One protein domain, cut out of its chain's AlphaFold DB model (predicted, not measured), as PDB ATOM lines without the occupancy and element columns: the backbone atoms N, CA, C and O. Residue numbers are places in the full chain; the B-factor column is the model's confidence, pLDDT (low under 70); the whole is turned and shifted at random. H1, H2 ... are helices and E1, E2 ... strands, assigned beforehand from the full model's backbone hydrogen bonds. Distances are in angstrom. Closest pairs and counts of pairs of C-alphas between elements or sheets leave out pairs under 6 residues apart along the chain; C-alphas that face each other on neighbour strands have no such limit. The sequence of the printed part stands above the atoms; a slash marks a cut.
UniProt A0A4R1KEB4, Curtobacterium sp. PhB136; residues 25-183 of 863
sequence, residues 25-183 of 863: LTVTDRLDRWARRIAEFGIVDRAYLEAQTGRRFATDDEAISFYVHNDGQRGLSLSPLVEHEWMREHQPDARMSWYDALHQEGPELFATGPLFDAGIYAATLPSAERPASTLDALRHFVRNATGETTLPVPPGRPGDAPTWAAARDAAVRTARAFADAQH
ATOM      1  N   LEU A  25     -55.441  10.629  37.868       63.38
ATOM      2  CA  LEU A  25     -56.165  11.900  37.848       63.38
ATOM      3  C   LEU A  25     -56.171  12.477  39.260       63.38
ATOM      4  O   LEU A  25     -56.606  11.789  40.201       63.38
ATOM      5  N   THR A  26     -55.710  13.720  39.385       76.81
ATOM      6  CA  THR A  26     -55.840  14.483  40.625       76.81
ATOM      7  C   THR A  26     -57.324  14.647  40.965       76.81
ATOM      8  O   THR A  26     -58.198  14.430  40.121       76.81
ATOM      9  N   VAL A  27     -57.638  15.001  42.214       74.62
ATOM     10  CA  VAL A  27     -59.026  15.310  42.604       74.62
ATOM     11  C   VAL A  27     -59.587  16.403  41.690       74.62
ATOM     12  O   VAL A  27     -60.660  16.224  41.124       74.62
ATOM     13  N   THR A  28     -58.803  17.450  41.434       75.81
ATOM     14  CA  THR A  28     -59.136  18.539  40.508       75.81
ATOM     15  C   THR A  28     -59.426  18.038  39.090       75.81
ATOM     16  O   THR A  28     -60.477  18.351  38.548       75.81
ATOM     17  N   ASP A  29     -58.597  17.152  38.521       78.31
ATOM     18  CA  ASP A  29     -58.843  16.613  37.169       78.31
ATOM     19  C   ASP A  29     -60.166  15.828  37.065       78.31
ATOM     20  O   ASP A  29     -60.782  15.751  35.992       78.31
ATOM     21  N   ARG A  30     -60.597  15.189  38.164       77.25
ATOM     22  CA  ARG A  30     -61.885  14.479  38.232       77.25
ATOM     23  C   ARG A  30     -63.046  15.461  38.330       77.25
ATOM     24  O   ARG A  30     -64.011  15.288  37.587       77.25
ATOM     25  N   LEU A  31     -62.927  16.478  39.179       80.56
ATOM     26  CA  LEU A  31     -63.926  17.535  39.346       80.56
ATOM     27  C   LEU A  31     -64.113  18.335  38.050       80.56
ATOM     28  O   LEU A  31     -65.235  18.498  37.587       80.56
ATOM     29  N   ASP A  32     -63.037  18.698  37.357       80.88
ATOM     30  CA  ASP A  32     -63.123  19.383  36.061       80.88
ATOM     31  C   ASP A  32     -63.787  18.520  34.983       80.88
ATOM     32  O   ASP A  32     -64.508  19.011  34.111       80.88
ATOM     33  N   ARG A  33     -63.557  17.202  35.016       81.31
ATOM     34  CA  ARG A  33     -64.254  16.267  34.126       81.31
ATOM     35  C   ARG A  33     -65.744  16.203  34.449       81.31
ATOM     36  O   ARG A  33     -66.543  16.132  33.521       81.31
ATOM     37  N   TRP A  34     -66.104  16.215  35.728       79.75
ATOM     38  CA  TRP A  34     -67.494  16.266  36.175       79.75
ATOM     39  C   TRP A  34     -68.173  17.565  35.748       79.75
ATOM     40  O   TRP A  34     -69.249  17.508  35.159       79.75
ATOM     41  N   ALA A  35     -67.511  18.707  35.936       85.19
ATOM     42  CA  ALA A  35     -68.013  20.011  35.517       85.19
ATOM     43  C   ALA A  35     -68.316  20.047  34.012       85.19
ATOM     44  O   ALA A  35     -69.421  20.409  33.620       85.19
ATOM     45  N   ARG A  36     -67.392  19.564  33.164       84.25
ATOM     46  CA  ARG A  36     -67.634  19.465  31.711       84.25
ATOM     47  C   ARG A  36     -68.855  18.613  31.372       84.25
ATOM     48  O   ARG A  36     -69.652  19.007  30.534       84.25
ATOM     49  N   ARG A  37     -69.024  17.466  32.037       80.81
ATOM     50  CA  ARG A  37     -70.179  16.596  31.781       80.81
ATOM     51  C   ARG A  37     -71.492  17.233  32.233       80.81
ATOM     52  O   ARG A  37     -72.472  17.130  31.516       80.81
ATOM     53  N   ILE A  38     -71.519  17.905  33.384       84.62
ATOM     54  CA  ILE A  38     -72.711  18.632  33.850       84.62
ATOM     55  C   ILE A  38     -73.057  19.783  32.895       84.62
ATOM     56  O   ILE A  38     -74.231  20.002  32.610       84.62
ATOM     57  N   ALA A  39     -72.060  20.482  32.348       86.06
ATOM     58  CA  ALA A  39     -72.287  21.526  31.347       86.06
ATOM     59  C   ALA A  39     -72.980  20.985  30.086       86.06
ATOM     60  O   ALA A  39     -73.879  21.630  29.549       86.06
ATOM     61  N   GLU A  40     -72.659  19.757  29.664       82.88
ATOM     62  CA  GLU A  40     -73.333  19.093  28.538       82.88
ATOM     63  C   GLU A  40     -74.833  18.839  28.797       82.88
ATOM     64  O   GLU A  40     -75.607  18.711  27.837       82.88
ATOM     65  N   PHE A  41     -75.274  18.809  30.063       83.88
ATOM     66  CA  PHE A  41     -76.680  18.583  30.407       83.88
ATOM     67  C   PHE A  41     -77.543  19.727  29.894       83.88
ATOM     68  O   PHE A  41     -78.594  19.480  29.313       83.88
ATOM     69  N   GLY A  42     -77.100  20.976  30.061       86.44
ATOM     70  CA  GLY A  42     -77.887  22.153  29.683       86.44
ATOM     71  C   GLY A  42     -79.177  22.316  30.496       86.44
ATOM     72  O   GLY A  42     -80.172  22.788  29.959       86.44
ATOM     73  N   ILE A  43     -79.171  21.887  31.763       89.31
ATOM     74  CA  ILE A  43     -80.311  22.000  32.695       89.31
ATOM     75  C   ILE A  43     -80.055  23.007  33.825       89.31
ATOM     76  O   ILE A  43     -80.848  23.094  34.757       89.31
ATOM     77  N   VAL A  44     -78.920  23.711  33.788       91.62
ATOM     78  CA  VAL A  44     -78.471  24.588  34.874       91.62
ATOM     79  C   VAL A  44     -79.271  25.878  34.879       91.62
ATOM     80  O   VAL A  44     -79.370  26.571  33.871       91.62
ATOM     81  N   ASP A  45     -79.791  26.223  36.050       94.12
ATOM     82  CA  ASP A  45     -80.402  27.511  36.316       94.12
ATOM     83  C   ASP A  45     -79.445  28.367  37.145       94.12
ATOM     84  O   ASP A  45     -79.391  28.288  38.377       94.12
ATOM     85  N   ARG A  46     -78.665  29.205  36.456       93.75
ATOM     86  CA  ARG A  46     -77.681  30.073  37.107       93.75
ATOM     87  C   ARG A  46     -78.318  30.988  38.148       93.75
ATOM     88  O   ARG A  46     -77.771  31.101  39.236       93.75
ATOM     89  N   ALA A  47     -79.479  31.584  37.872       94.81
ATOM     90  CA  ALA A  47     -80.114  32.502  38.823       94.81
ATOM     91  C   ALA A  47     -80.539  31.782  40.113       94.81
ATOM     92  O   ALA A  47     -80.449  32.355  41.201       94.81
ATOM     93  N   TYR A  48     -80.970  30.522  40.008       94.44
ATOM     94  CA  TYR A  48     -81.262  29.690  41.173       94.44
ATOM     95  C   TYR A  48     -79.996  29.331  41.958       94.44
ATOM     96  O   TYR A  48     -79.999  29.389  43.186       94.44
ATOM     97  N   LEU A  49     -78.886  29.000  41.293       92.00
ATOM     98  CA  LEU A  49     -77.625  28.714  41.988       92.00
ATOM     99  C   LEU A  49     -77.014  29.964  42.646       92.00
ATOM    100  O   LEU A  49     -76.517  29.898  43.772       92.00
ATOM    101  N   GLU A  50     -77.094  31.119  41.987       93.75
ATOM    102  CA  GLU A  50     -76.717  32.416  42.563       93.75
ATOM    103  C   GLU A  50     -77.565  32.731  43.799       93.75
ATOM    104  O   GLU A  50     -77.031  33.110  44.839       93.75
ATOM    105  N   ALA A  51     -78.879  32.492  43.732       93.69
ATOM    106  CA  ALA A  51     -79.787  32.670  44.861       93.69
ATOM    107  C   ALA A  51     -79.437  31.783  46.064       93.69
ATOM    108  O   ALA A  51     -79.485  32.258  47.191       93.69
ATOM    109  N   GLN A  52     -79.050  30.525  45.838       90.00
ATOM    110  CA  GLN A  52     -78.673  29.603  46.919       90.00
ATOM    111  C   GLN A  52     -77.349  29.968  47.601       90.00
ATOM    112  O   GLN A  52     -77.100  29.549  48.730       90.00
ATOM    113  N   THR A  53     -76.467  30.681  46.901       86.94
ATOM    114  CA  THR A  53     -75.077  30.897  47.333       86.94
ATOM    115  C   THR A  53     -74.772  32.350  47.684       86.94
ATOM    116  O   THR A  53     -73.744  32.617  48.305       86.94
ATOM    117  N   GLY A  54     -75.615  33.293  47.252       87.12
ATOM    118  CA  GLY A  54     -75.354  34.731  47.308       87.12
ATOM    119  C   GLY A  54     -74.224  35.197  46.378       87.12
ATOM    120  O   GLY A  54     -73.856  36.371  46.400       87.12
ATOM    121  N   ARG A  55     -73.640  34.302  45.567       88.12
ATOM    122  CA  ARG A  55     -72.552  34.619  44.626       88.12
ATOM    123  C   ARG A  55     -73.131  34.931  43.251       88.12
ATOM    124  O   ARG A  55     -74.192  34.429  42.909       88.12
ATOM    125  N   ARG A  56     -72.422  35.739  42.461       92.88
ATOM    126  CA  ARG A  56     -72.719  35.957  41.037       92.88
ATOM    127  C   ARG A  56     -71.709  35.203  40.182       92.88
ATOM    128  O   ARG A  56     -70.532  35.183  40.541       92.88
ATOM    129  N   PHE A  57     -72.160  34.647  39.065       92.69
ATOM    130  CA  PHE A  57     -71.324  33.908  38.120       92.69
ATOM    131  C   PHE A  57     -71.409  34.544  36.730       92.69
ATOM    132  O   PHE A  57     -72.495  34.827  36.212       92.69
ATOM    133  N   ALA A  58     -70.263  34.755  36.086       93.50
ATOM    134  CA  ALA A  58     -70.218  35.358  34.757       93.50
ATOM    135  C   ALA A  58     -70.817  34.426  33.691       93.50
ATOM    136  O   ALA A  58     -71.497  34.893  32.771       93.50
ATOM    137  N   THR A  59     -70.612  33.115  33.838       93.19
ATOM    138  CA  THR A  59     -71.068  32.076  32.903       93.19
ATOM    139  C   THR A  59     -71.619  30.853  33.638       93.19
ATOM    140  O   THR A  59     -71.353  30.652  34.824       93.19
ATOM    141  N   ASP A  60     -72.362  30.007  32.921       92.19
ATOM    142  CA  ASP A  60     -72.849  28.734  33.463       92.19
ATOM    143  C   ASP A  60     -71.686  27.778  33.781       92.19
ATOM    144  O   ASP A  60     -71.724  27.096  34.798       92.19
ATOM    145  N   ASP A  61     -70.606  27.792  32.990       91.12
ATOM    146  CA  ASP A  61     -69.400  26.992  33.256       91.12
ATOM    147  C   ASP A  61     -68.741  27.353  34.596       91.12
ATOM    148  O   ASP A  61     -68.294  26.470  35.333       91.12
ATOM    149  N   GLU A  62     -68.698  28.644  34.944       91.56
ATOM    150  CA  GLU A  62     -68.188  29.101  36.241       91.56
ATOM    151  C   GLU A  62     -69.093  28.625  37.385       91.56
ATOM    152  O   GLU A  62     -68.608  28.123  38.401       91.56
ATOM    153  N   ALA A  63     -70.409  28.730  37.193       91.19
ATOM    154  CA  ALA A  63     -71.415  28.301  38.156       91.19
ATOM    155  C   ALA A  63     -71.338  26.781  38.412       91.19
ATOM    156  O   ALA A  63     -71.331  26.330  39.559       91.19
ATOM    157  N   ILE A  64     -71.188  25.986  37.349       90.56
ATOM    158  CA  ILE A  64     -71.019  24.529  37.410       90.56
ATOM    159  C   ILE A  64     -69.690  24.162  38.059       90.56
ATOM    160  O   ILE A  64     -69.650  23.281  38.916       90.56
ATOM    161  N   SER A  65     -68.601  24.835  37.685       88.88
ATOM    162  CA  SER A  65     -67.301  24.605  38.309       88.88
ATOM    163  C   SER A  65     -67.370  24.876  39.810       88.88
ATOM    164  O   SER A  65     -66.917  24.048  40.599       88.88
ATOM    165  N   PHE A  66     -68.017  25.970  40.228       88.69
ATOM    166  CA  PHE A  66     -68.265  26.241  41.640       88.69
ATOM    167  C   PHE A  66     -69.083  25.131  42.303       88.69
ATOM    168  O   PHE A  66     -68.679  24.643  43.357       88.69
ATOM    169  N   TYR A  67     -70.194  24.718  41.687       87.56
ATOM    170  CA  TYR A  67     -71.046  23.646  42.197       87.56
ATOM    171  C   TYR A  67     -70.257  22.350  42.418       87.56
ATOM    172  O   TYR A  67     -70.351  21.777  43.496       87.56
ATOM    173  N   VAL A  68     -69.437  21.926  41.450       85.06
ATOM    174  CA  VAL A  68     -68.653  20.683  41.537       85.06
ATOM    175  C   VAL A  68     -67.478  20.806  42.506       85.06
ATOM    176  O   VAL A  68     -67.155  19.853  43.197       85.06
ATOM    177  N   HIS A  69     -66.826  21.963  42.619       81.06
ATOM    178  CA  HIS A  69     -65.707  22.139  43.558       81.06
ATOM    179  C   HIS A  69     -66.149  22.336  45.008       81.06
ATOM    180  O   HIS A  69     -65.367  22.124  45.932       81.06
ATOM    181  N   ASN A  70     -67.405  22.724  45.205       75.94
ATOM    182  CA  ASN A  70     -68.060  22.779  46.508       75.94
ATOM    183  C   ASN A  70     -69.072  21.624  46.653       75.94
ATOM    184  O   ASN A  70     -69.941  21.700  47.524       75.94
ATOM    185  N   ASP A  71     -68.914  20.616  45.768       59.84
ATOM    186  CA  ASP A  71     -69.717  19.422  45.463       59.84
ATOM    187  C   ASP A  71     -70.810  19.163  46.478       59.84
ATOM    188  O   ASP A  71     -70.419  18.814  47.577       59.84
ATOM    189  N   GLY A  72     -72.103  19.308  46.130       52.41
ATOM    190  CA  GLY A  72     -73.290  18.591  46.663       52.41
ATOM    191  C   GLY A  72     -73.492  18.344  48.180       52.41
ATOM    192  O   GLY A  72     -74.590  18.008  48.604       52.41
ATOM    193  N   GLN A  73     -72.495  18.552  49.029       49.50
ATOM    194  CA  GLN A  73     -72.366  18.177  50.433       49.50
ATOM    195  C   GLN A  73     -72.930  19.256  51.347       49.50
ATOM    196  O   GLN A  73     -73.201  19.014  52.519       49.50
ATOM    197  N   ARG A  74     -73.140  20.457  50.800       62.84
ATOM    198  CA  ARG A  74     -73.938  21.519  51.423       62.84
ATOM    199  C   ARG A  74     -75.385  21.520  50.922       62.84
ATOM    200  O   ARG A  74     -76.120  22.462  51.199       62.84
ATOM    201  N   GLY A  75     -75.775  20.488  50.168       72.94
ATOM    202  CA  GLY A  75     -77.130  20.299  49.666       72.94
ATOM    203  C   GLY A  75     -77.558  21.318  48.615       72.94
ATOM    204  O   GLY A  75     -78.729  21.659  48.613       72.94
ATOM    205  N   LEU A  76     -76.663  21.841  47.766       85.56
ATOM    206  CA  LEU A  76     -77.010  22.733  46.641       85.56
ATOM    207  C   LEU A  76     -77.647  21.956  45.478       85.56
ATOM    208  O   LEU A  76     -77.296  20.798  45.265       85.56
ATOM    209  N   SER A  77     -78.497  22.622  44.695       88.19
ATOM    210  CA  SER A  77     -79.099  22.089  43.464       88.19
ATOM    211  C   SER A  77     -78.785  22.956  42.248       88.19
ATOM    212  O   SER A  77     -78.698  24.177  42.344       88.19
ATOM    213  N   LEU A  78     -78.651  22.335  41.078       87.50
ATOM    214  CA  LEU A  78     -78.361  23.048  39.826       87.50
ATOM    215  C   LEU A  78     -79.591  23.714  39.198       87.50
ATOM    216  O   LEU A  78     -79.440  24.614  38.377       87.50
ATOM    217  N   SER A  79     -80.794  23.257  39.545       92.00
ATOM    218  CA  SER A  79     -82.061  23.732  38.988       92.00
ATOM    219  C   SER A  79     -83.213  23.412  39.941       92.00
ATOM    220  O   SER A  79     -83.143  22.381  40.609       92.00
ATOM    221  N   PRO A  80     -84.291  24.217  39.975       93.88
ATOM    222  CA  PRO A  80     -85.513  23.880  40.713       93.88
ATOM    223  C   PRO A  80     -86.162  22.553  40.282       93.88
ATOM    224  O   PRO A  80     -86.939  21.975  41.035       93.88
ATOM    225  N   LEU A  81     -85.852  22.058  39.078       94.44
ATOM    226  CA  LEU A  81     -86.369  20.785  38.561       94.44
ATOM    227  C   LEU A  81     -85.640  19.557  39.139       94.44
ATOM    228  O   LEU A  81     -86.081  18.430  38.916       94.44
ATOM    229  N   VAL A  82     -84.522  19.755  39.847       91.44
ATOM    230  CA  VAL A  82     -83.668  18.676  40.365       91.44
ATOM    231  C   VAL A  82     -83.347  18.920  41.840       91.44
ATOM    232  O   VAL A  82     -82.635  19.860  42.188       91.44
ATOM    233  N   GLU A  83     -83.818  18.038  42.718       91.19
ATOM    234  CA  GLU A  83     -83.516  18.068  44.151       91.19
ATOM    235  C   GLU A  83     -82.918  16.729  44.601       91.19
ATOM    236  O   GLU A  83     -83.550  15.676  44.560       91.19
ATOM    237  N   HIS A  84     -81.661  16.767  45.049       85.19
ATOM    238  CA  HIS A  84     -80.858  15.566  45.299       85.19
ATOM    239  C   HIS A  84     -81.433  14.680  46.412       85.19
ATOM    240  O   HIS A  84     -81.472  13.459  46.270       85.19
ATOM    241  N   GLU A  85     -81.904  15.287  47.505       86.50
ATOM    242  CA  GLU A  85     -82.528  14.546  48.611       86.50
ATOM    243  C   GLU A  85     -83.856  13.905  48.193       86.50
ATOM    244  O   GLU A  85     -84.170  12.813  48.652       86.50
ATOM    245  N   TRP A  86     -84.596  14.529  47.270       90.62
ATOM    246  CA  TRP A  86     -85.805  13.939  46.695       90.62
ATOM    247  C   TRP A  86     -85.471  12.703  45.853       90.62
ATOM    248  O   TRP A  86     -86.082  11.644  46.014       90.62
ATOM    249  N   MET A  87     -84.468  12.817  44.977       87.75
ATOM    250  CA  MET A  87     -84.045  11.724  44.097       87.75
ATOM    251  C   MET A  87     -83.586  10.490  44.872       87.75
ATOM    252  O   MET A  87     -83.842   9.380  44.421       87.75
ATOM    253  N   ARG A  88     -82.967  10.647  46.050       83.62
ATOM    254  CA  ARG A  88     -82.541   9.509  46.886       83.62
ATOM    255  C   ARG A  88     -83.676   8.536  47.218       83.62
ATOM    256  O   ARG A  88     -83.400   7.351  47.380       83.62
ATOM    257  N   GLU A  89     -84.912   9.024  47.317       84.12
ATOM    258  CA  GLU A  89     -86.096   8.196  47.583       84.12
ATOM    259  C   GLU A  89     -86.795   7.693  46.306       84.12
ATOM    260  O   GLU A  89     -87.517   6.703  46.367       84.12
ATOM    261  N   HIS A  90     -86.592   8.352  45.159       87.38
ATOM    262  CA  HIS A  90     -87.397   8.137  43.944       87.38
ATOM    263  C   HIS A  90     -86.609   7.586  42.747       87.38
ATOM    264  O   HIS A  90     -87.211   7.215  41.740       87.38
ATOM    265  N   GLN A  91     -85.277   7.545  42.819       85.81
ATOM    266  CA  GLN A  91     -84.438   6.987  41.761       85.81
ATOM    267  C   GLN A  91     -84.411   5.443  41.813       85.81
ATOM    268  O   GLN A  91     -84.542   4.873  42.899       85.81
ATOM    269  N   PRO A  92     -84.166   4.753  40.683       82.25
ATOM    270  CA  PRO A  92     -84.229   3.287  40.613       82.25
ATOM    271  C   PRO A  92     -83.283   2.527  41.557       82.25
ATOM    272  O   PRO A  92     -83.656   1.499  42.118       82.25
ATOM    273  N   ASP A  93     -82.057   3.024  41.756       83.81
ATOM    274  CA  ASP A  93     -81.104   2.488  42.739       83.81
ATOM    275  C   ASP A  93     -80.621   3.619  43.654       83.81
ATOM    276  O   ASP A  93     -79.857   4.496  43.248       83.81
ATOM    277  N   ALA A  94     -81.024   3.583  44.925       77.38
ATOM    278  CA  ALA A  94     -80.652   4.575  45.937       77.38
ATOM    279  C   ALA A  94     -79.130   4.686  46.183       77.38
ATOM    280  O   ALA A  94     -78.673   5.656  46.787       77.38
ATOM    281  N   ARG A  95     -78.324   3.714  45.726       80.50
ATOM    282  CA  ARG A  95     -76.853   3.743  45.834       80.50
ATOM    283  C   ARG A  95     -76.181   4.463  44.668       80.50
ATOM    284  O   ARG A  95     -74.989   4.759  44.760       80.50
ATOM    285  N   MET A  96     -76.897   4.708  43.570       78.81
ATOM    286  CA  MET A  96     -76.363   5.466  42.442       78.81
ATOM    287  C   MET A  96     -76.215   6.941  42.808       78.81
ATOM    288  O   MET A  96     -77.030   7.507  43.540       78.81
ATOM    289  N   SER A  97     -75.177   7.587  42.271       77.69
ATOM    290  CA  SER A  97     -75.112   9.043  42.330       77.69
ATOM    291  C   SER A  97     -76.256   9.631  41.500       77.69
ATOM    292  O   SER A  97     -76.636   9.064  40.475       77.69
ATOM    293  N   TRP A  98     -76.781  10.789  41.905       79.69
ATOM    294  CA  TRP A  98     -77.822  11.490  41.142       79.69
ATOM    295  C   TRP A  98     -77.382  11.740  39.686       79.69
ATOM    296  O   TRP A  98     -78.182  11.659  38.758       79.69
ATOM    297  N   TYR A  99     -76.084  11.993  39.484       78.00
ATOM    298  CA  TYR A  99     -75.468  12.189  38.177       78.00
ATOM    299  C   TYR A  99     -75.593  10.927  37.309       78.00
ATOM    300  O   TYR A  99     -76.015  11.011  36.152       78.00
ATOM    301  N   ASP A 100     -75.256   9.759  37.866       78.00
ATOM    302  CA  ASP A 100     -75.341   8.480  37.154       78.00
ATOM    303  C   ASP A 100     -76.800   8.088  36.890       78.00
ATOM    304  O   ASP A 100     -77.104   7.585  35.810       78.00
ATOM    305  N   ALA A 101     -77.706   8.374  37.832       80.56
ATOM    306  CA  ALA A 101     -79.137   8.105  37.689       80.56
ATOM    307  C   ALA A 101     -79.749   8.871  36.504       80.56
ATOM    308  O   ALA A 101     -80.569   8.327  35.770       80.56
ATOM    309  N   LEU A 102     -79.301  10.106  36.247       80.94
ATOM    310  CA  LEU A 102     -79.746  10.878  35.081       80.94
ATOM    311  C   LEU A 102     -79.267  10.291  33.735       80.94
ATOM    312  O   LEU A 102     -79.936  10.503  32.727       80.94
ATOM    313  N   HIS A 103     -78.138   9.567  33.702       72.50
ATOM    314  CA  HIS A 103     -77.521   9.018  32.474       72.50
ATOM    315  C   HIS A 103     -77.937   7.589  32.150       72.50
ATOM    316  O   HIS A 103     -77.451   7.022  31.169       72.50
ATOM    317  N   GLN A 104     -78.757   6.971  32.993       70.31
ATOM    318  CA  GLN A 104     -79.125   5.583  32.804       70.31
ATOM    319  C   GLN A 104     -79.887   5.422  31.479       70.31
ATOM    320  O   GLN A 104     -80.963   5.981  31.285       70.31
ATOM    321  N   GLU A 105     -79.313   4.645  30.560       56.56
ATOM    322  CA  GLU A 105     -79.988   4.207  29.341       56.56
ATOM    323  C   GLU A 105     -80.926   3.050  29.720       56.56
ATOM    324  O   GLU A 105     -80.506   1.899  29.850       56.56
ATOM    325  N   GLY A 106     -82.194   3.363  29.978       60.19
ATOM    326  CA  GLY A 106     -83.208   2.394  30.389       60.19
ATOM    327  C   GLY A 106     -84.612   3.009  30.404       60.19
ATOM    328  O   GLY A 106     -84.741   4.227  30.408       60.19
ATOM    329  N   PRO A 107     -85.680   2.193  30.405       57.75
ATOM    330  CA  PRO A 107     -87.062   2.681  30.319       57.75
ATOM    331  C   PRO A 107     -87.567   3.395  31.589       57.75
ATOM    332  O   PRO A 107     -88.708   3.849  31.621       57.75
ATOM    333  N   GLU A 108     -86.760   3.459  32.648       77.81
ATOM    334  CA  GLU A 108     -87.160   3.931  33.973       77.81
ATOM    335  C   GLU A 108     -87.006   5.454  34.084       77.81
ATOM    336  O   GLU A 108     -85.970   5.980  34.487       77.81
ATOM    337  N   LEU A 109     -88.065   6.168  33.703       87.75
ATOM    338  CA  LEU A 109     -88.215   7.601  33.952       87.75
ATOM    339  C   LEU A 109     -88.717   7.820  35.383       87.75
ATOM    340  O   LEU A 109     -89.655   7.150  35.812       87.75
ATOM    341  N   PHE A 110     -88.113   8.758  36.112       90.25
ATOM    342  CA  PHE A 110     -88.417   8.985  37.528       90.25
ATOM    343  C   PHE A 110     -88.527  10.475  37.884       90.25
ATOM    344  O   PHE A 110     -88.164  11.356  37.098       90.25
ATOM    345  N   ALA A 111     -89.036  10.754  39.085       92.81
ATOM    346  CA  ALA A 111     -89.173  12.105  39.614       92.81
ATOM    347  C   ALA A 111     -87.829  12.675  40.081       92.81
ATOM    348  O   ALA A 111     -87.195  12.148  40.996       92.81
ATOM    349  N   THR A 112     -87.407  13.788  39.480       93.00
ATOM    350  CA  THR A 112     -86.150  14.472  39.828       93.00
ATOM    351  C   THR A 112     -86.326  15.505  40.933       93.00
ATOM    352  O   THR A 112     -85.346  15.941  41.531       93.00
ATOM    353  N   GLY A 113     -87.566  15.871  41.237       94.12
ATOM    354  CA  GLY A 113     -87.932  16.752  42.336       94.12
ATOM    355  C   GLY A 113     -89.452  16.903  42.443       94.12
ATOM    356  O   GLY A 113     -90.185  16.379  41.602       94.12
ATOM    357  N   PRO A 114     -89.941  17.696  43.411       94.56
ATOM    358  CA  PRO A 114     -91.366  18.027  43.556       94.56
ATOM    359  C   PRO A 114     -92.004  18.718  42.344       94.56
ATOM    360  O   PRO A 114     -93.226  18.801  42.257       94.56
ATOM    361  N   LEU A 115     -91.177  19.270  41.453       95.25
ATOM    362  CA  LEU A 115     -91.602  20.073  40.307       95.25
ATOM    363  C   LEU A 115     -91.466  19.340  38.969       95.25
ATOM    364  O   LEU A 115     -91.865  19.891  37.947       95.25
ATOM    365  N   PHE A 116     -90.879  18.140  38.940       96.19
ATOM    366  CA  PHE A 116     -90.631  17.445  37.680       96.19
ATOM    367  C   PHE A 116     -90.587  15.923  37.837       96.19
ATOM    368  O   PHE A 116     -89.705  15.360  38.488       96.19
ATOM    369  N   ASP A 117     -91.521  15.270  37.161       95.50
ATOM    370  CA  ASP A 117     -91.607  13.837  36.943       95.50
ATOM    371  C   ASP A 117     -91.397  13.543  35.455       95.50
ATOM    372  O   ASP A 117     -92.198  13.918  34.591       95.50
ATOM    373  N   ALA A 118     -90.281  12.880  35.142       93.81
ATOM    374  CA  ALA A 118     -89.921  12.588  33.761       93.81
ATOM    375  C   ALA A 118     -90.892  11.605  33.094       93.81
ATOM    376  O   ALA A 118     -91.096  11.689  31.882       93.81
ATOM    377  N   GLY A 119     -91.502  10.697  33.863       92.94
ATOM    378  CA  GLY A 119     -92.477   9.735  33.358       92.94
ATOM    379  C   GLY A 119     -93.772  10.426  32.951       92.94
ATOM    380  O   GLY A 119     -94.263  10.211  31.839       92.94
ATOM    381  N   ILE A 120     -94.273  11.326  33.803       94.50
ATOM    382  CA  ILE A 120     -95.431  12.173  33.488       94.50
ATOM    383  C   ILE A 120     -95.124  13.044  32.275       94.50
ATOM    384  O   ILE A 120     -95.909  13.066  31.328       94.50
ATOM    385  N   TYR A 121     -93.961  13.699  32.246       95.62
ATOM    386  CA  TYR A 121     -93.578  14.534  31.111       95.62
ATOM    387  C   TYR A 121     -93.539  13.750  29.793       95.62
ATOM    388  O   TYR A 121     -94.156  14.154  28.807       95.62
ATOM    389  N   ALA A 122     -92.871  12.596  29.774       93.69
ATOM    390  CA  ALA A 122     -92.768  11.756  28.584       93.69
ATOM    391  C   ALA A 122     -94.131  11.253  28.095       93.69
ATOM    392  O   ALA A 122     -94.334  11.109  26.889       93.69
ATOM    393  N   ALA A 123     -95.078  11.012  29.005       93.00
ATOM    394  CA  ALA A 123     -96.433  10.618  28.640       93.00
ATOM    395  C   ALA A 123     -97.199  11.724  27.892       93.00
ATOM    396  O   ALA A 123     -98.078  11.396  27.092       93.00
ATOM    397  N   THR A 124     -96.847  13.001  28.089       92.19
ATOM    398  CA  THR A 124     -97.463  14.127  27.361       92.19
ATOM    399  C   THR A 124     -96.967  14.279  25.920       92.19
ATOM    400  O   THR A 124     -97.606  14.964  25.122       92.19
ATOM    401  N   LEU A 125     -95.853  13.631  25.565       93.00
ATOM    402  CA  LEU A 125     -95.219  13.763  24.254       93.00
ATOM    403  C   LEU A 125     -95.684  12.680  23.259       93.00
ATOM    404  O   LEU A 125     -95.946  11.531  23.655       93.00
ATOM    405  N   PRO A 126     -95.734  12.997  21.946       92.19
ATOM    406  CA  PRO A 126     -95.963  12.004  20.899       92.19
ATOM    407  C   PRO A 126     -94.945  10.863  20.971       92.19
ATOM    408  O   PRO A 126     -93.773  11.091  21.253       92.19
ATOM    409  N   SER A 127     -95.351   9.631  20.642       87.31
ATOM    410  CA  SER A 127     -94.488   8.440  20.763       87.31
ATOM    411  C   SER A 127     -93.129   8.558  20.057       87.31
ATOM    412  O   SER A 127     -92.162   7.964  20.521       87.31
ATOM    413  N   ALA A 128     -93.048   9.313  18.954       88.50
ATOM    414  CA  ALA A 128     -91.811   9.534  18.200       88.50
ATOM    415  C   ALA A 128     -90.833  10.520  18.871       88.50
ATOM    416  O   ALA A 128     -89.658  10.541  18.518       88.50
ATOM    417  N   GLU A 129     -91.313  11.320  19.824       87.00
ATOM    418  CA  GLU A 129     -90.568  12.374  20.527       87.00
ATOM    419  C   GLU A 129     -90.314  12.022  21.999       87.00
ATOM    420  O   GLU A 129     -89.736  12.813  22.744       87.00
ATOM    421  N   ARG A 130     -90.745  10.833  22.443       87.94
ATOM    422  CA  ARG A 130     -90.589  10.426  23.839       87.94
ATOM    423  C   ARG A 130     -89.106  10.323  24.214       87.94
ATOM    424  O   ARG A 130     -88.350   9.650  23.509       87.94
ATOM    425  N   PRO A 131     -88.693  10.951  25.326       88.19
ATOM    426  CA  PRO A 131     -87.313  10.919  25.781       88.19
ATOM    427  C   PRO A 131     -86.904   9.494  26.162       88.19
ATOM    428  O   PRO A 131     -87.696   8.737  26.724       88.19
ATOM    429  N   ALA A 132     -85.654   9.139  25.861       84.44
ATOM    430  CA  ALA A 132     -85.099   7.817  26.152       84.44
ATOM    431  C   ALA A 132     -84.539   7.697  27.582       84.44
ATOM    432  O   ALA A 132     -84.213   6.596  28.017       84.44
ATOM    433  N   SER A 133     -84.413   8.820  28.296       87.75
ATOM    434  CA  SER A 133     -83.880   8.906  29.657       87.75
ATOM    435  C   SER A 133     -84.476  10.096  30.422       87.75
ATOM    436  O   SER A 133     -85.015  11.033  29.824       87.75
ATOM    437  N   THR A 134     -84.331  10.101  31.750       91.19
ATOM    438  CA  THR A 134     -84.721  11.234  32.611       91.19
ATOM    439  C   THR A 134     -83.983  12.522  32.226       91.19
ATOM    440  O   THR A 134     -84.577  13.602  32.217       91.19
ATOM    441  N   LEU A 135     -82.703  12.434  31.846       89.75
ATOM    442  CA  LEU A 135     -81.959  13.596  31.358       89.75
ATOM    443  C   LEU A 135     -82.506  14.113  30.025       89.75
ATOM    444  O   LEU A 135     -82.643  15.326  29.861       89.75
ATOM    445  N   ASP A 136     -82.845  13.228  29.084       89.69
ATOM    446  CA  ASP A 136     -83.454  13.643  27.815       89.69
ATOM    447  C   ASP A 136     -84.798  14.337  28.048       89.69
ATOM    448  O   ASP A 136     -85.078  15.348  27.404       89.69
ATOM    449  N   ALA A 137     -85.589  13.853  29.010       92.69
ATOM    450  CA  ALA A 137     -86.849  14.471  29.410       92.69
ATOM    451  C   ALA A 137     -86.633  15.901  29.928       92.69
ATOM    452  O   ALA A 137     -87.262  16.835  29.430       92.69
ATOM    453  N   LEU A 138     -85.696  16.094  30.862       93.12
ATOM    454  CA  LEU A 138     -85.345  17.419  31.388       93.12
ATOM    455  C   LEU A 138     -84.845  18.363  30.289       93.12
ATOM    456  O   LEU A 138     -85.263  19.517  30.223       93.12
ATOM    457  N   ARG A 139     -83.968  17.890  29.397       91.62
ATOM    458  CA  ARG A 139     -83.428  18.698  28.289       91.62
ATOM    459  C   ARG A 139     -84.508  19.097  27.304       91.62
ATOM    460  O   ARG A 139     -84.526  20.237  26.841       91.62
ATOM    461  N   HIS A 140     -85.383  18.155  26.970       93.00
ATOM    462  CA  HIS A 140     -86.511  18.417  26.098       93.00
ATOM    463  C   HIS A 140     -87.450  19.446  26.737       93.00
ATOM    464  O   HIS A 140     -87.837  20.399  26.065       93.00
ATOM    465  N   PHE A 141     -87.733  19.331  28.036       95.06
ATOM    466  CA  PHE A 141     -88.520  20.328  28.758       95.06
ATOM    467  C   PHE A 141     -87.859  21.710  28.735       95.06
ATOM    468  O   PHE A 141     -88.454  22.651  28.225       95.06
ATOM    469  N   VAL A 142     -86.611  21.837  29.197       92.62
ATOM    470  CA  VAL A 142     -85.907  23.132  29.308       92.62
ATOM    471  C   VAL A 142     -85.803  23.864  27.964       92.62
ATOM    472  O   VAL A 142     -85.843  25.091  27.930       92.62
ATOM    473  N   ARG A 143     -85.698  23.140  26.842       92.25
ATOM    474  CA  ARG A 143     -85.623  23.742  25.497       92.25
ATOM    475  C   ARG A 143     -86.960  24.245  24.961       92.25
ATOM    476  O   ARG A 143     -86.953  25.145  24.127       92.25
ATOM    477  N   ASN A 144     -88.067  23.636  25.378       92.88
ATOM    478  CA  ASN A 144     -89.380  23.857  24.773       92.88
ATOM    479  C   ASN A 144     -90.374  24.560  25.709       92.88
ATOM    480  O   ASN A 144     -91.355  25.126  25.234       92.88
ATOM    481  N   ALA A 145     -90.142  24.525  27.022       93.75
ATOM    482  CA  ALA A 145     -91.012  25.153  28.003       93.75
ATOM    483  C   ALA A 145     -90.956  26.684  27.903       93.75
ATOM    484  O   ALA A 145     -89.893  27.301  27.817       93.75
ATOM    485  N   THR A 146     -92.125  27.303  27.969       96.06
ATOM    486  CA  THR A 146     -92.314  28.741  28.183       96.06
ATOM    487  C   THR A 146     -92.666  29.013  29.646       96.06
ATOM    488  O   THR A 146     -92.933  28.089  30.413       96.06
ATOM    489  N   GLY A 147     -92.718  30.288  30.044       94.75
ATOM    490  CA  GLY A 147     -93.152  30.665  31.394       94.75
ATOM    491  C   GLY A 147     -94.545  30.146  31.773       94.75
ATOM    492  O   GLY A 147     -94.754  29.805  32.929       94.75
ATOM    493  N   GLU A 148     -95.440  29.999  30.791       96.88
ATOM    494  CA  GLU A 148     -96.822  29.515  30.949       96.88
ATOM    495  C   GLU A 148     -96.942  27.984  30.937       96.88
ATOM    496  O   GLU A 148     -98.032  27.436  31.075       96.88
ATOM    497  N   THR A 149     -95.839  27.262  30.729       96.38
ATOM    498  CA  THR A 149     -95.875  25.798  30.650       96.38
ATOM    499  C   THR A 149     -96.139  25.210  32.028       96.38
ATOM    500  O   THR A 149     -95.338  25.401  32.942       96.38
ATOM    501  N   THR A 150     -97.240  24.476  32.170       95.94
ATOM    502  CA  THR A 150     -97.561  23.706  33.376       95.94
ATOM    503  C   THR A 150     -96.517  22.619  33.619       95.94
ATOM    504  O   THR A 150     -96.121  21.903  32.695       95.94
ATOM    505  N   LEU A 151     -96.062  22.497  34.864       95.94
ATOM    506  CA  LEU A 151     -95.034  21.534  35.234       95.94
ATOM    507  C   LEU A 151     -95.585  20.100  35.341       95.94
ATOM    508  O   LEU A 151     -96.672  19.895  35.882       95.94
ATOM    509  N   PRO A 152     -94.832  19.084  34.879       95.81
ATOM    510  CA  PRO A 152     -95.197  17.679  35.023       95.81
ATOM    511  C   PRO A 152     -94.877  17.210  36.449       95.81
ATOM    512  O   PRO A 152     -93.884  16.528  36.672       95.81
ATOM    513  N   VAL A 153     -95.655  17.641  37.438       95.19
ATOM    514  CA  VAL A 153     -95.391  17.353  38.859       95.19
ATOM    515  C   VAL A 153     -95.732  15.902  39.242       95.19
ATOM    516  O   VAL A 153     -96.625  15.319  38.628       95.19
ATOM    517  N   PRO A 154     -95.077  15.318  40.267       92.81
ATOM    518  CA  PRO A 154     -95.399  13.978  40.760       92.81
ATOM    519  C   PRO A 154     -96.858  13.839  41.240       92.81
ATOM    520  O   PRO A 154     -97.445  14.812  41.728       92.81
ATOM    521  N   PRO A 155     -97.448  12.631  41.178       90.00
ATOM    522  CA  PRO A 155     -98.816  12.402  41.629       90.00
ATOM    523  C   PRO A 155     -98.953  12.588  43.150       90.00
ATOM    524  O   PRO A 155     -98.028  12.318  43.917       90.00
ATOM    525  N   GLY A 156    -100.135  13.023  43.595       88.38
ATOM    526  CA  GLY A 156    -100.445  13.235  45.015       88.38
ATOM    527  C   GLY A 156     -99.930  14.555  45.604       88.38
ATOM    528  O   GLY A 156    -100.116  14.796  46.796       88.38
ATOM    529  N   ARG A 157     -99.296  15.415  44.798       91.56
ATOM    530  CA  ARG A 157     -99.048  16.815  45.163       91.56
ATOM    531  C   ARG A 157    -100.396  17.551  45.308       91.56
ATOM    532  O   ARG A 157    -101.222  17.422  44.407       91.56
ATOM    533  N   PRO A 158    -100.633  18.291  46.407       88.25
ATOM    534  CA  PRO A 158    -101.829  19.115  46.556       88.25
ATOM    535  C   PRO A 158    -101.768  20.369  45.674       88.25
ATOM    536  O   PRO A 158    -100.684  20.826  45.300       88.25
ATOM    537  N   GLY A 159    -102.939  20.940  45.391       87.19
ATOM    538  CA  GLY A 159    -103.081  22.112  44.530       87.19
ATOM    539  C   GLY A 159    -102.885  21.817  43.040       87.19
ATOM    540  O   GLY A 159    -102.609  20.689  42.625       87.19
ATOM    541  N   ASP A 160    -103.045  22.857  42.227       89.50
ATOM    542  CA  ASP A 160    -102.808  22.775  40.789       89.50
ATOM    543  C   ASP A 160    -101.306  22.695  40.482       89.50
ATOM    544  O   ASP A 160    -100.454  23.169  41.237       89.50
ATOM    545  N   ALA A 161    -100.964  22.101  39.339       91.94
ATOM    546  CA  ALA A 161     -99.588  22.104  38.867       91.94
ATOM    547  C   ALA A 161     -99.169  23.540  38.481       91.94
ATOM    548  O   ALA A 161     -99.806  24.142  37.607       91.94
ATOM    549  N   PRO A 162     -98.096  24.096  39.073       94.56
ATOM    550  CA  PRO A 162     -97.684  25.461  38.788       94.56
ATOM    551  C   PRO A 162     -97.136  25.598  37.368       94.56
ATOM    552  O   PRO A 162     -96.634  24.642  36.762       94.56
ATOM    553  N   THR A 163     -97.172  26.821  36.845       96.12
ATOM    554  CA  THR A 163     -96.430  27.156  35.628       96.12
ATOM    555  C   THR A 163     -94.933  27.236  35.922       96.12
ATOM    556  O   THR A 163     -94.505  27.508  37.051       96.12
ATOM    557  N   TRP A 164     -94.107  27.022  34.897       95.31
ATOM    558  CA  TRP A 164     -92.656  27.055  35.046       95.31
ATOM    559  C   TRP A 164     -92.152  28.392  35.605       95.31
ATOM    560  O   TRP A 164     -91.315  28.391  36.508       95.31
ATOM    561  N   ALA A 165     -92.675  29.529  35.128       95.31
ATOM    562  CA  ALA A 165     -92.261  30.841  35.631       95.31
ATOM    563  C   ALA A 165     -92.586  31.015  37.121       95.31
ATOM    564  O   ALA A 165     -91.706  31.393  37.897       95.31
ATOM    565  N   ALA A 166     -93.813  30.683  37.534       94.19
ATOM    566  CA  ALA A 166     -94.249  30.830  38.921       94.19
ATOM    567  C   ALA A 166     -93.422  29.955  39.878       94.19
ATOM    568  O   ALA A 166     -92.907  30.448  40.887       94.19
ATOM    569  N   ALA A 167     -93.227  28.681  39.527       94.62
ATOM    570  CA  ALA A 167     -92.456  27.742  40.338       94.62
ATOM    571  C   ALA A 167     -90.977  28.137  40.438       94.62
ATOM    572  O   ALA A 167     -90.388  28.101  41.521       94.62
ATOM    573  N   ARG A 168     -90.372  28.556  39.320       94.94
ATOM    574  CA  ARG A 168     -88.983  29.022  39.282       94.94
ATOM    575  C   ARG A 168     -88.786  30.261  40.152       94.94
ATOM    576  O   ARG A 168     -87.841  30.306  40.939       94.94
ATOM    577  N   ASP A 169     -89.677  31.244  40.048       94.44
ATOM    578  CA  ASP A 169     -89.601  32.470  40.843       94.44
ATOM    579  C   ASP A 169     -89.766  32.185  42.341       94.44
ATOM    580  O   ASP A 169     -89.034  32.746  43.161       94.44
ATOM    581  N   ALA A 170     -90.681  31.283  42.712       92.75
ATOM    582  CA  ALA A 170     -90.836  30.823  44.089       92.75
ATOM    583  C   ALA A 170     -89.564  30.132  44.605       92.75
ATOM    584  O   ALA A 170     -89.057  30.498  45.666       92.75
ATOM    585  N   ALA A 171     -88.989  29.208  43.828       94.19
ATOM    586  CA  ALA A 171     -87.755  28.516  44.191       94.19
ATOM    587  C   ALA A 171     -86.582  29.493  44.391       94.19
ATOM    588  O   ALA A 171     -85.854  29.395  45.380       94.19
ATOM    589  N   VAL A 172     -86.422  30.481  43.504       94.81
ATOM    590  CA  VAL A 172     -85.391  31.528  43.626       94.81
ATOM    591  C   VAL A 172     -85.583  32.363  44.893       94.81
ATOM    592  O   VAL A 172     -84.602  32.632  45.588       94.81
ATOM    593  N   ARG A 173     -86.818  32.759  45.234       92.19
ATOM    594  CA  ARG A 173     -87.098  33.494  46.483       92.19
ATOM    595  C   ARG A 173     -86.743  32.666  47.718       92.19
ATOM    596  O   ARG A 173     -86.023  33.163  48.580       92.19
ATOM    597  N   THR A 174     -87.174  31.407  47.771       91.38
ATOM    598  CA  THR A 174     -86.867  30.489  48.881       91.38
ATOM    599  C   THR A 174     -85.364  30.262  49.028       91.38
ATOM    600  O   THR A 174     -84.834  30.294  50.139       91.38
ATOM    601  N   ALA A 175     -84.645  30.097  47.915       92.12
ATOM    602  CA  ALA A 175     -83.193  29.952  47.919       92.12
ATOM    603  C   ALA A 175     -82.472  31.189  48.478       92.12
ATOM    604  O   ALA A 175     -81.556  31.031  49.285       92.12
ATOM    605  N   ARG A 176     -82.907  32.406  48.110       92.12
ATOM    606  CA  ARG A 176     -82.355  33.653  48.674       92.12
ATOM    607  C   ARG A 176     -82.617  33.760  50.169       92.12
ATOM    608  O   ARG A 176     -81.681  33.987  50.922       92.12
ATOM    609  N   ALA A 177     -83.852  33.505  50.603       89.88
ATOM    610  CA  ALA A 177     -84.202  33.524  52.022       89.88
ATOM    611  C   ALA A 177     -83.338  32.543  52.838       89.88
ATOM    612  O   ALA A 177     -82.886  32.872  53.935       89.88
ATOM    613  N   PHE A 178     -83.047  31.360  52.285       90.19
ATOM    614  CA  PHE A 178     -82.112  30.412  52.890       90.19
ATOM    615  C   PHE A 178     -80.677  30.963  52.959       90.19
ATOM    616  O   PHE A 178     -80.036  30.853  54.005       90.19
ATOM    617  N   ALA A 179     -80.162  31.544  51.873       89.62
ATOM    618  CA  ALA A 179     -78.816  32.117  51.841       89.62
ATOM    619  C   ALA A 179     -78.662  33.268  52.850       89.62
ATOM    620  O   ALA A 179     -77.665  33.317  53.575       89.62
ATOM    621  N   ASP A 180     -79.674  34.129  52.965       90.38
ATOM    622  CA  ASP A 180     -79.700  35.225  53.932       90.38
ATOM    623  C   ASP A 180     -79.723  34.687  55.374       90.38
ATOM    624  O   ASP A 180     -78.941  35.128  56.215       90.38
ATOM    625  N   ALA A 181     -80.533  33.661  55.656       90.31
ATOM    626  CA  ALA A 181     -80.550  32.978  56.953       90.31
ATOM    627  C   ALA A 181     -79.181  32.379  57.326       90.31
ATOM    628  O   ALA A 181     -78.711  32.521  58.460       90.31
ATOM    629  N   GLN A 182     -78.505  31.729  56.373       88.00
ATOM    630  CA  GLN A 182     -77.150  31.198  56.572       88.00
ATOM    631  C   GLN A 182     -76.131  32.313  56.813       88.00
ATOM    632  O   GLN A 182     -75.240  32.163  57.651       88.00
ATOM    633  N   HIS A 183     -76.259  33.440  56.110       89.19
ATOM    634  CA  HIS A 183     -75.408  34.601  56.342       89.19
ATOM    635  C   HIS A 183     -75.575  35.128  57.767       89.19
ATOM    636  O   HIS A 183     -74.578  35.322  58.464       89.19
TER     637      HIS A 183
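What this domain is: This is residues 25 to 183 of the 863 residues of a protein of Curtobacterium sp. PhB136 (UniProt A0A4R1KEB4). Look for two groups of helices joined into one compact body. In one group H1 and the long H8 lie at opposite sides with H3 and H2 between them, H1 packed on H3 and H2 on H8; in the other, the short helices H4 to H7 gather near the short strand E1. The long link of residues 70 to 83 comes near the middle, and residues 145 to 163 form a long loop on the outside. The 159 printed residues hold eight named helices and one named strand, in the order H1 H2 H3 H4 H5 E1 H6 H7 H8, and the class is mostly helix. The whole is compact and rounded, with a radius of gyration of the C-alphas of 15.6 A and spans of 42 by 37 by 27 A.

How they stand to each other: Begin with H1, residues 27 to 41, which touches H3, residues 60 to 69; their closest C-alphas, of Ala 35 and Ser 65, are 5.4 A apart, and they run opposite ways at a steep tilt of 41 degrees. H2, residues 46 to 53, only just touches H3, with 3 pairs of C-alphas within 8 A, the closest those of Arg 46 and Asp 60 at 6.2 A. H2 also touches H8, residues 164 to 183, the same way at a shallow tilt of 26 degrees; the C-alphas of Gln 52 and Ala 175 are closest, 4.6 A. H4, residues 84 to 90, only just touches H5, residues 98 to 102, with 3 pairs within 8 A, the closest the C-alphas of His 84 and Trp 98 at 6.6 A. E1, residues 111 to 113, pairs with no named strand, but pairs antiparallel with residues 116 to 117; its closest C-alpha to H4 is Thr 112, 5.5 A from that of Met 87. H6, residues 118 to 124, touches H7, residues 134 to 144, at a steep tilt of 52 degrees, the C-alphas of Ala 118 and Thr 134 being closest at 5.5 A. H1 and H8 are apart, as are H6 and H8. Every O i to N i+4 pair is within hydrogen-bond range in H2, H3, H5, H6, H7 and H8; in H1 it is 10 of 11 and in H4 2 of 3.

Where its parts are: Find C-alpha 27 at (-59.026, 15.310, 42.604); from there H1 runs 21.7 A to Phe 41. H3 is 14.0 A long and H7 15.6 A. Find C-alpha 164 at (-92.656, 27.055, 35.046); H8 runs 28.4 A to C-alpha 183 at (-75.408, 34.601, 56.342).

The domain as a whole: The C-alphas of Ala 128 and His 183 are the two farthest apart, 48.5 A. The printed part has no cut; the links H3 to H4 and H7 to H8 are long. The mean pLDDT of the printed part is 87.3, with residue 25, residues 71 to 74 and residues 105 to 107 under 70.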